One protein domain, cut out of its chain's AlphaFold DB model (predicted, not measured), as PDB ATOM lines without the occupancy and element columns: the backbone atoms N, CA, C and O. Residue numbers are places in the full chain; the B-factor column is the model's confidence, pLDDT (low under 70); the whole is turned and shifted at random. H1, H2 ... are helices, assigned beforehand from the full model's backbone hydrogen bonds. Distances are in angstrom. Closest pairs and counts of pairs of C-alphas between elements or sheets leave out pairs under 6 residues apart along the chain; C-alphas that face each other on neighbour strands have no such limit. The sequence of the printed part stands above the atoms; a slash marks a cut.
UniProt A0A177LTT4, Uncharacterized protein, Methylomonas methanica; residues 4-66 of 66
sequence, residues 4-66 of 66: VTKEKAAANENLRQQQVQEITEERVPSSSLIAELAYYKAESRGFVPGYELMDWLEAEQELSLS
ATOM      1  N   VAL A   4     144.868 141.828 140.456       54.12
ATOM      2  CA  VAL A   4     143.670 141.505 141.266       54.12
ATOM      3  C   VAL A   4     143.375 139.995 141.332       54.12
ATOM      4  O   VAL A   4     142.637 139.531 142.199       54.12
ATOM      5  N   THR A   5     143.954 139.189 140.441       55.94
ATOM      6  CA  THR A   5     143.692 137.741 140.373       55.94
ATOM      7  C   THR A   5     144.490 136.929 141.391       55.94
ATOM      8  O   THR A   5     144.006 135.895 141.845       55.94
ATOM      9  N   LYS A   6     145.678 137.391 141.799       58.22
ATOM     10  CA  LYS A   6     146.555 136.636 142.714       58.22
ATOM     11  C   LYS A   6     146.080 136.702 144.172       58.22
ATOM     12  O   LYS A   6     146.190 135.726 144.905       58.22
ATOM     13  N   GLU A   7     145.484 137.828 144.555       56.00
ATOM     14  CA  GLU A   7     145.012 138.112 145.918       56.00
ATOM     15  C   GLU A   7     143.708 137.371 146.255       56.00
ATOM     16  O   GLU A   7     143.574 136.779 147.324       56.00
ATOM     17  N   LYS A   8     142.770 137.294 145.297       58.97
ATOM     18  CA  LYS A   8     141.518 136.533 145.455       58.97
ATOM     19  C   LYS A   8     141.740 135.020 145.543       58.97
ATOM     20  O   LYS A   8     140.982 134.339 146.229       58.97
ATOM     21  N   ALA A   9     142.768 134.500 144.872       59.69
ATOM     22  CA  ALA A   9     143.128 133.084 144.936       59.69
ATOM     23  C   ALA A   9     143.695 132.703 146.313       59.69
ATOM     24  O   ALA A   9     143.290 131.692 146.878       59.69
ATOM     25  N   ALA A  10     144.560 133.545 146.889       60.16
ATOM     26  CA  ALA A  10     145.114 133.322 148.225       60.16
ATOM     27  C   ALA A  10     144.043 133.399 149.330       60.16
ATOM     28  O   ALA A  10     144.076 132.610 150.270       60.16
ATOM     29  N   ALA A  11     143.060 134.295 149.197       63.28
ATOM     30  CA  ALA A  11     141.938 134.391 150.134       63.28
ATOM     31  C   ALA A  11     140.995 133.173 150.069       63.28
ATOM     32  O   ALA A  11     140.503 132.720 151.098       63.28
ATOM     33  N   ASN A  12     140.768 132.618 148.871       65.19
ATOM     34  CA  ASN A  12     139.966 131.404 148.685       65.19
ATOM     35  C   ASN A  12     140.670 130.167 149.268       65.19
ATOM     36  O   ASN A  12     140.036 129.346 149.925       65.19
ATOM     37  N   GLU A  13     141.989 130.085 149.096       64.19
ATOM     38  CA  GLU A  13     142.813 129.038 149.699       64.19
ATOM     39  C   GLU A  13     142.805 129.128 151.231       64.19
ATOM     40  O   GLU A  13     142.640 128.121 151.911       64.19
ATOM     41  N   ASN A  14     142.887 130.340 151.789       67.69
ATOM     42  CA  ASN A  14     142.823 130.540 153.236       67.69
ATOM     43  C   ASN A  14     141.448 130.156 153.813       67.69
ATOM     44  O   ASN A  14     141.388 129.489 154.841       67.69
ATOM     45  N   LEU A  15     140.349 130.494 153.123       64.88
ATOM     46  CA  LEU A  15     138.997 130.072 153.520       64.88
ATOM     47  C   LEU A  15     138.841 128.545 153.508       64.88
ATOM     48  O   LEU A  15     138.249 127.979 154.420       64.88
ATOM     49  N   ARG A  16     139.391 127.873 152.490       64.50
ATOM     50  CA  ARG A  16     139.388 126.406 152.411       64.50
ATOM     51  C   ARG A  16     140.188 125.778 153.543       64.50
ATOM     52  O   ARG A  16     139.726 124.811 154.136       64.50
ATOM     53  N   GLN A  17     141.351 126.336 153.870       61.38
ATOM     54  CA  GLN A  17     142.162 125.839 154.981       61.38
ATOM     55  C   GLN A  17     141.492 126.064 156.343       61.38
ATOM     56  O   GLN A  17     141.576 125.186 157.197       61.38
ATOM     57  N   GLN A  18     140.764 127.171 156.522       60.31
ATOM     58  CA  GLN A  18     139.962 127.416 157.728       60.31
ATOM     59  C   GLN A  18     138.771 126.450 157.834       60.31
ATOM     60  O   GLN A  18     138.574 125.846 158.883       60.31
ATOM     61  N   GLN A  19     138.033 126.210 156.743       60.16
ATOM     62  CA  GLN A  19     136.902 125.268 156.750       60.16
ATOM     63  C   GLN A  19     137.324 123.804 156.966       60.16
ATOM     64  O   GLN A  19     136.574 123.036 157.556       60.16
ATOM     65  N   VAL A  20     138.512 123.394 156.507       59.50
ATOM     66  CA  VAL A  20     139.019 122.026 156.729       59.50
ATOM     67  C   VAL A  20     139.406 121.800 158.196       59.50
ATOM     68  O   VAL A  20     139.189 120.710 158.715       59.50
ATOM     69  N   GLN A  21     139.926 122.819 158.887       57.03
ATOM     70  CA  GLN A  21     140.251 122.709 160.315       57.03
ATOM     71  C   GLN A  21     138.993 122.521 161.176       57.03
ATOM     72  O   GLN A  21     138.996 121.677 162.065       57.03
ATOM     73  N   GLU A  22     137.904 123.221 160.855       54.50
ATOM     74  CA  GLU A  22     136.641 123.187 161.611       54.50
ATOM     75  C   GLU A  22     135.860 121.863 161.452       54.50
ATOM     76  O   GLU A  22     135.137 121.451 162.353       54.50
ATOM     77  N   ILE A  23     136.037 121.143 160.337       57.53
ATOM     78  CA  ILE A  23     135.337 119.869 160.065       57.53
ATOM     79  C   ILE A  23     136.044 118.661 160.716       57.53
ATOM     80  O   ILE A  23     135.459 117.589 160.834       57.53
ATOM     81  N   THR A  24     137.287 118.815 161.179       54.28
ATOM     82  CA  THR A  24     138.081 117.691 161.717       54.28
ATOM     83  C   THR A  24     137.944 117.530 163.241       54.28
ATOM     84  O   THR A  24     138.573 116.655 163.829       54.28
ATOM     85  N   GLU A  25     137.115 118.350 163.891       55.84
ATOM     86  CA  GLU A  25     136.846 118.277 165.337       55.84
ATOM     87  C   GLU A  25     135.756 117.266 165.722       55.84
ATOM     88  O   GLU A  25     135.328 117.225 166.876       55.84
ATOM     89  N   GLU A  26     135.320 116.396 164.806       58.31
ATOM     90  CA  GLU A  26     134.608 115.189 165.218       58.31
ATOM     91  C   GLU A  26     135.630 114.312 165.958       58.31
ATOM     92  O   GLU A  26     136.467 113.645 165.352       58.31
ATOM     93  N   ARG A  27     135.663 114.452 167.290       67.75
ATOM     94  CA  ARG A  27     136.659 113.874 168.198       67.75
ATOM     95  C   ARG A  27     136.583 112.350 168.143       67.75
ATOM     96  O   ARG A  27     135.966 111.721 168.993       67.75
ATOM     97  N   VAL A  28     137.228 111.750 167.148       73.50
ATOM     98  CA  VAL A  28     137.390 110.298 167.078       73.50
ATOM     99  C   VAL A  28     138.319 109.889 168.224       73.50
ATOM    100  O   VAL A  28     139.453 110.382 168.291       73.50
ATOM    101  N   PRO A  29     137.876 109.015 169.144       81.56
ATOM    102  CA  PRO A  29     138.737 108.529 170.206       81.56
ATOM    103  C   PRO A  29     139.962 107.825 169.622       81.56
ATOM    104  O   PRO A  29     139.858 107.069 168.655       81.56
ATOM    105  N   SER A  30     141.140 108.038 170.211       88.31
ATOM    106  CA  SER A  30     142.312 107.273 169.791       88.31
ATOM    107  C   SER A  30     142.125 105.798 170.152       88.31
ATOM    108  O   SER A  30     141.646 105.458 171.235       88.31
ATOM    109  N   SER A  31     142.574 104.900 169.275       91.69
ATOM    110  CA  SER A  31     142.525 103.453 169.523       91.69
ATOM    111  C   SER A  31     143.282 103.035 170.786       91.69
ATOM    112  O   SER A  31     142.919 102.048 171.418       91.69
ATOM    113  N   SER A  32     144.298 103.802 171.196       93.81
ATOM    114  CA  SER A  32     145.010 103.597 172.462       93.81
ATOM    115  C   SER A  32     144.107 103.793 173.681       93.81
ATOM    116  O   SER A  32     144.193 103.020 174.627       93.81
ATOM    117  N   LEU A  33     143.234 104.801 173.645       93.69
ATOM    118  CA  LEU A  33     142.335 105.130 174.746       93.69
ATOM    119  C   LEU A  33     141.196 104.108 174.834       93.69
ATOM    120  O   LEU A  33     140.832 103.680 175.926       93.69
ATOM    121  N   ILE A  34     140.697 103.660 173.675       95.81
ATOM    122  CA  ILE A  34     139.731 102.559 173.586       95.81
ATOM    123  C   ILE A  34     140.341 101.282 174.183       95.81
ATOM    124  O   ILE A  34     139.711 100.631 175.012       95.81
ATOM    125  N   ALA A  35     141.581 100.948 173.813       96.06
ATOM    126  CA  ALA A  35     142.269  99.758 174.311       96.06
ATOM    127  C   ALA A  35     142.509  99.795 175.829       96.06
ATOM    128  O   ALA A  35     142.354  98.774 176.495       96.06
ATOM    129  N   GLU A  36     142.867 100.955 176.382       97.00
ATOM    130  CA  GLU A  36     143.064 101.143 177.823       97.00
ATOM    131  C   GLU A  36     141.753 100.953 178.604       97.00
ATOM    132  O   GLU A  36     141.708 100.198 179.577       97.00
ATOM    133  N   LEU A  37     140.652 101.549 178.135       96.50
ATOM    134  CA  LEU A  37     139.329 101.343 178.733       96.50
ATOM    135  C   LEU A  37     138.852  99.892 178.609       96.50
ATOM    136  O   LEU A  37     138.368  99.322 179.587       96.50
ATOM    137  N   ALA A  38     139.020  99.275 177.438       96.69
ATOM    138  CA  ALA A  38     138.682  97.872 177.224       96.69
ATOM    139  C   ALA A  38     139.498  96.948 178.145       96.69
ATOM    140  O   ALA A  38     138.954  95.992 178.697       96.69
ATOM    141  N   TYR A  39     140.776  97.264 178.381       96.88
ATOM    142  CA  TYR A  39     141.622  96.541 179.329       96.88
ATOM    143  C   TYR A  39     141.067  96.610 180.753       96.88
ATOM    144  O   TYR A  39     140.921  95.571 181.391       96.88
ATOM    145  N   TYR A  40     140.697  97.799 181.239       96.75
ATOM    146  CA  TYR A  40     140.112  97.943 182.575       96.75
ATOM    147  C   TYR A  40     138.752  97.245 182.702       96.75
ATOM    148  O   TYR A  40     138.446  96.656 183.742       96.75
ATOM    149  N   LYS A  41     137.943  97.242 181.637       95.31
ATOM    150  CA  LYS A  41     136.687  96.478 181.599       95.31
ATOM    151  C   LYS A  41     136.956  94.976 181.691       95.31
ATOM    152  O   LYS A  41     136.347  94.317 182.536       95.31
ATOM    153  N   ALA A  42     137.903  94.446 180.922       96.88
ATOM    154  CA  ALA A  42     138.302  93.045 181.007       96.88
ATOM    155  C   ALA A  42     138.875  92.700 182.394       96.88
ATOM    156  O   ALA A  42     138.501  91.680 182.977       96.88
ATOM    157  N   GLU A  43     139.712  93.571 182.969       97.06
ATOM    158  CA  GLU A  43     140.289  93.419 184.310       97.06
ATOM    159  C   GLU A  43     139.198  93.328 185.387       97.06
ATOM    160  O   GLU A  43     139.242  92.426 186.226       97.06
ATOM    161  N   SER A  44     138.165  94.177 185.321       94.88
ATOM    162  CA  SER A  44     137.040  94.162 186.273       94.88
ATOM    163  C   SER A  44     136.274  92.832 186.294       94.88
ATOM    164  O   SER A  44     135.686  92.456 187.311       94.88
ATOM    165  N   ARG A  45     136.317  92.095 185.178       93.25
ATOM    166  CA  ARG A  45     135.700  90.776 185.002       93.25
ATOM    167  C   ARG A  45     136.694  89.630 185.240       93.25
ATOM    168  O   ARG A  45     136.292  88.475 185.179       93.25
ATOM    169  N   GLY A  46     137.971  89.918 185.501       95.44
ATOM    170  CA  GLY A  46     139.028  88.915 185.660       95.44
ATOM    171  C   GLY A  46     139.521  88.306 184.343       95.44
ATOM    172  O   GLY A  46     139.909  87.141 184.327       95.44
ATOM    173  N   PHE A  47     139.488  89.072 183.247       94.06
ATOM    174  CA  PHE A  47     139.902  88.661 181.896       94.06
ATOM    175  C   PHE A  47     139.170  87.414 181.376       94.06
ATOM    176  O   PHE A  47     139.768  86.527 180.766       94.06
ATOM    177  N   VAL A  48     137.861  87.329 181.628       95.56
ATOM    178  CA  VAL A  48     137.029  86.246 181.085       95.56
ATOM    179  C   VAL A  48     137.023  86.335 179.550       95.56
ATOM    180  O   VAL A  48     136.669  87.387 179.016       95.56
ATOM    181  N   PRO A  49     137.378  85.254 178.832       93.56
ATOM    182  CA  PRO A  49     137.411  85.265 177.374       93.56
ATOM    183  C   PRO A  49     136.003  85.355 176.771       93.56
ATOM    184  O   PRO A  49     135.023  84.921 177.383       93.56
ATOM    185  N   GLY A  50     135.907  85.858 175.541       95.44
ATOM    186  CA  GLY A  50     134.649  86.008 174.801       95.44
ATOM    187  C   GLY A  50     133.963  87.367 174.967       95.44
ATOM    188  O   GLY A  50     132.894  87.573 174.392       95.44
ATOM    189  N   TYR A  51     134.565  88.290 175.722       95.19
ATOM    190  CA  TYR A  51     134.084  89.663 175.915       95.19
ATOM    191  C   TYR A  51     134.978  90.716 175.254       95.19
ATOM    192  O   TYR A  51     134.642  91.891 175.289       95.19
ATOM    193  N   GLU A  52     136.058  90.321 174.579       94.81
ATOM    194  CA  GLU A  52     137.085  91.228 174.056       94.81
ATOM    195  C   GLU A  52     136.499  92.266 173.088       94.81
ATOM    196  O   GLU A  52     136.795  93.456 173.178       94.81
ATOM    197  N   LEU A  53     135.624  91.820 172.178       95.69
ATOM    198  CA  LEU A  53     134.937  92.716 171.246       95.69
ATOM    199  C   LEU A  53     133.922  93.612 171.967       95.69
ATOM    200  O   LEU A  53     133.763  94.772 171.602       95.69
ATOM    201  N   MET A  54     133.241  93.083 172.982       96.00
ATOM    202  CA  MET A  54     132.253  93.835 173.753       96.00
ATOM    203  C   MET A  54     132.929  94.944 174.562       96.00
ATOM    204  O   MET A  54     132.479  96.082 174.522       96.00
ATOM    205  N   ASP A  55     134.045  94.631 175.225       96.19
ATOM    206  CA  ASP A  55     134.854  95.585 175.984       96.19
ATOM    207  C   ASP A  55     135.379  96.711 175.082       96.19
ATOM    208  O   ASP A  55     135.360  97.877 175.480       96.19
ATOM    209  N   TRP A  56     135.785  96.385 173.847       94.88
ATOM    210  CA  TRP A  56     136.200  97.371 172.847       94.88
ATOM    211  C   TRP A  56     135.049  98.282 172.401       94.88
ATOM    212  O   TRP A  56     135.200  99.501 172.405       94.88
ATOM    213  N   LEU A  57     133.898  97.705 172.037       95.06
ATOM    214  CA  LEU A  57     132.727  98.466 171.589       95.06
ATOM    215  C   LEU A  57     132.167  99.358 172.703       95.06
ATOM    216  O   LEU A  57     131.826 100.513 172.453       95.06
ATOM    217  N   GLU A  58     132.104  98.848 173.934       95.19
ATOM    218  CA  GLU A  58     131.700  99.631 175.103       95.19
ATOM    219  C   GLU A  58     132.664 100.797 175.343       95.19
ATOM    220  O   GLU A  58     132.207 101.911 175.587       95.19
ATOM    221  N   ALA A  59     133.979 100.570 175.251       95.25
ATOM    222  CA  ALA A  59     134.988 101.616 175.418       95.25
ATOM    223  C   ALA A  59     134.916 102.692 174.319       95.25
ATOM    224  O   ALA A  59     134.985 103.884 174.615       95.25
ATOM    225  N   GLU A  60     134.743 102.289 173.059       93.88
ATOM    226  CA  GLU A  60     134.565 103.207 171.931       93.88
ATOM    227  C   GLU A  60     133.311 104.073 172.109       93.88
ATOM    228  O   GLU A  60     133.366 105.293 171.939       93.88
ATOM    229  N   GLN A  61     132.202 103.462 172.532       93.44
ATOM    230  CA  GLN A  61     130.955 104.168 172.799       93.44
ATOM    231  C   GLN A  61     131.090 105.158 173.967       93.44
ATOM    232  O   GLN A  61     130.614 106.286 173.863       93.44
ATOM    233  N   GLU A  62     131.746 104.766 175.060       92.88
ATOM    234  CA  GLU A  62     131.968 105.633 176.227       92.88
ATOM    235  C   GLU A  62     132.778 106.882 175.856       92.88
ATOM    236  O   GLU A  62     132.437 107.992 176.262       92.88
ATOM    237  N   LEU A  63     133.813 106.713 175.029       89.06
ATOM    238  CA  LEU A  63     134.669 107.810 174.580       89.06
ATOM    239  C   LEU A  63     134.012 108.701 173.529       89.06
ATOM    240  O   LEU A  63     134.317 109.889 173.469       89.06
ATOM    241  N   SER A  64     133.114 108.149 172.714       86.44
ATOM    242  CA  SER A  64     132.311 108.929 171.770       86.44
ATOM    243  C   SER A  64     131.224 109.762 172.461       86.44
ATOM    244  O   SER A  64     130.724 110.712 171.862       86.44
ATOM    245  N   LEU A  65     130.822 109.395 173.682       76.75
ATOM    246  CA  LEU A  65     129.790 110.083 174.466       76.75
ATOM    247  C   LEU A  65     130.361 111.124 175.450       76.75
ATOM    248  O   LEU A  65     129.575 111.780 176.138       76.75
ATOM    249  N   SER A  66     131.691 111.280 175.522       59.31
ATOM    250  CA  SER A  66     132.405 112.163 176.461       59.31
ATOM    251  C   SER A  66     133.098 113.352 175.804       59.31
ATOM    252  O   SER A  66     133.201 114.369 176.523       59.31
TER     253      SER A  66
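This is residues 4 to 66 of the 66 residues of an uncharacterized protein of Methylomonas methanica (UniProt A0A177LTT4). A long lone helix, H1, sticks out as an arm, with residues 4 to 25 standing free, from a small head in which two shorter helices, H2 and H3, pack on each other at a steep tilt. The arm makes much of the length. The 63 printed residues hold three named helices, H1, H2, H3 in chain order, and no named strand: all helix. The whole is extended, with a radius of gyration of the C-alphas of 20.7 A and spans of 69 by 16 by 14 A.

H1, residues 4 to 23, begins at C-alpha 4 (143.670, 141.505, 141.266) and is 29.8 A long. H2, residues 31 to 44, is 19.9 A long. H3, residues 52 to 64, is 18.5 A long and ends at C-alpha 64 (132.311, 108.929, 171.770).

H1 is apart from H2 and H3. H2 and H3 touch, closest at the C-alphas of Ala 38 and Asp 55, 4.6 A; they run opposite ways at a steep tilt of 58 degrees. Every O i to N i+4 pair is within hydrogen-bond range in H2 and H3, and 14 of 16 in H1.

The printed part has no cut, and both links are short. The C-alphas farthest apart, of Val 4 and Gly 46, are 69.0 A apart. In this model pLDDT is under 70 at residues 4 to 27 and 66.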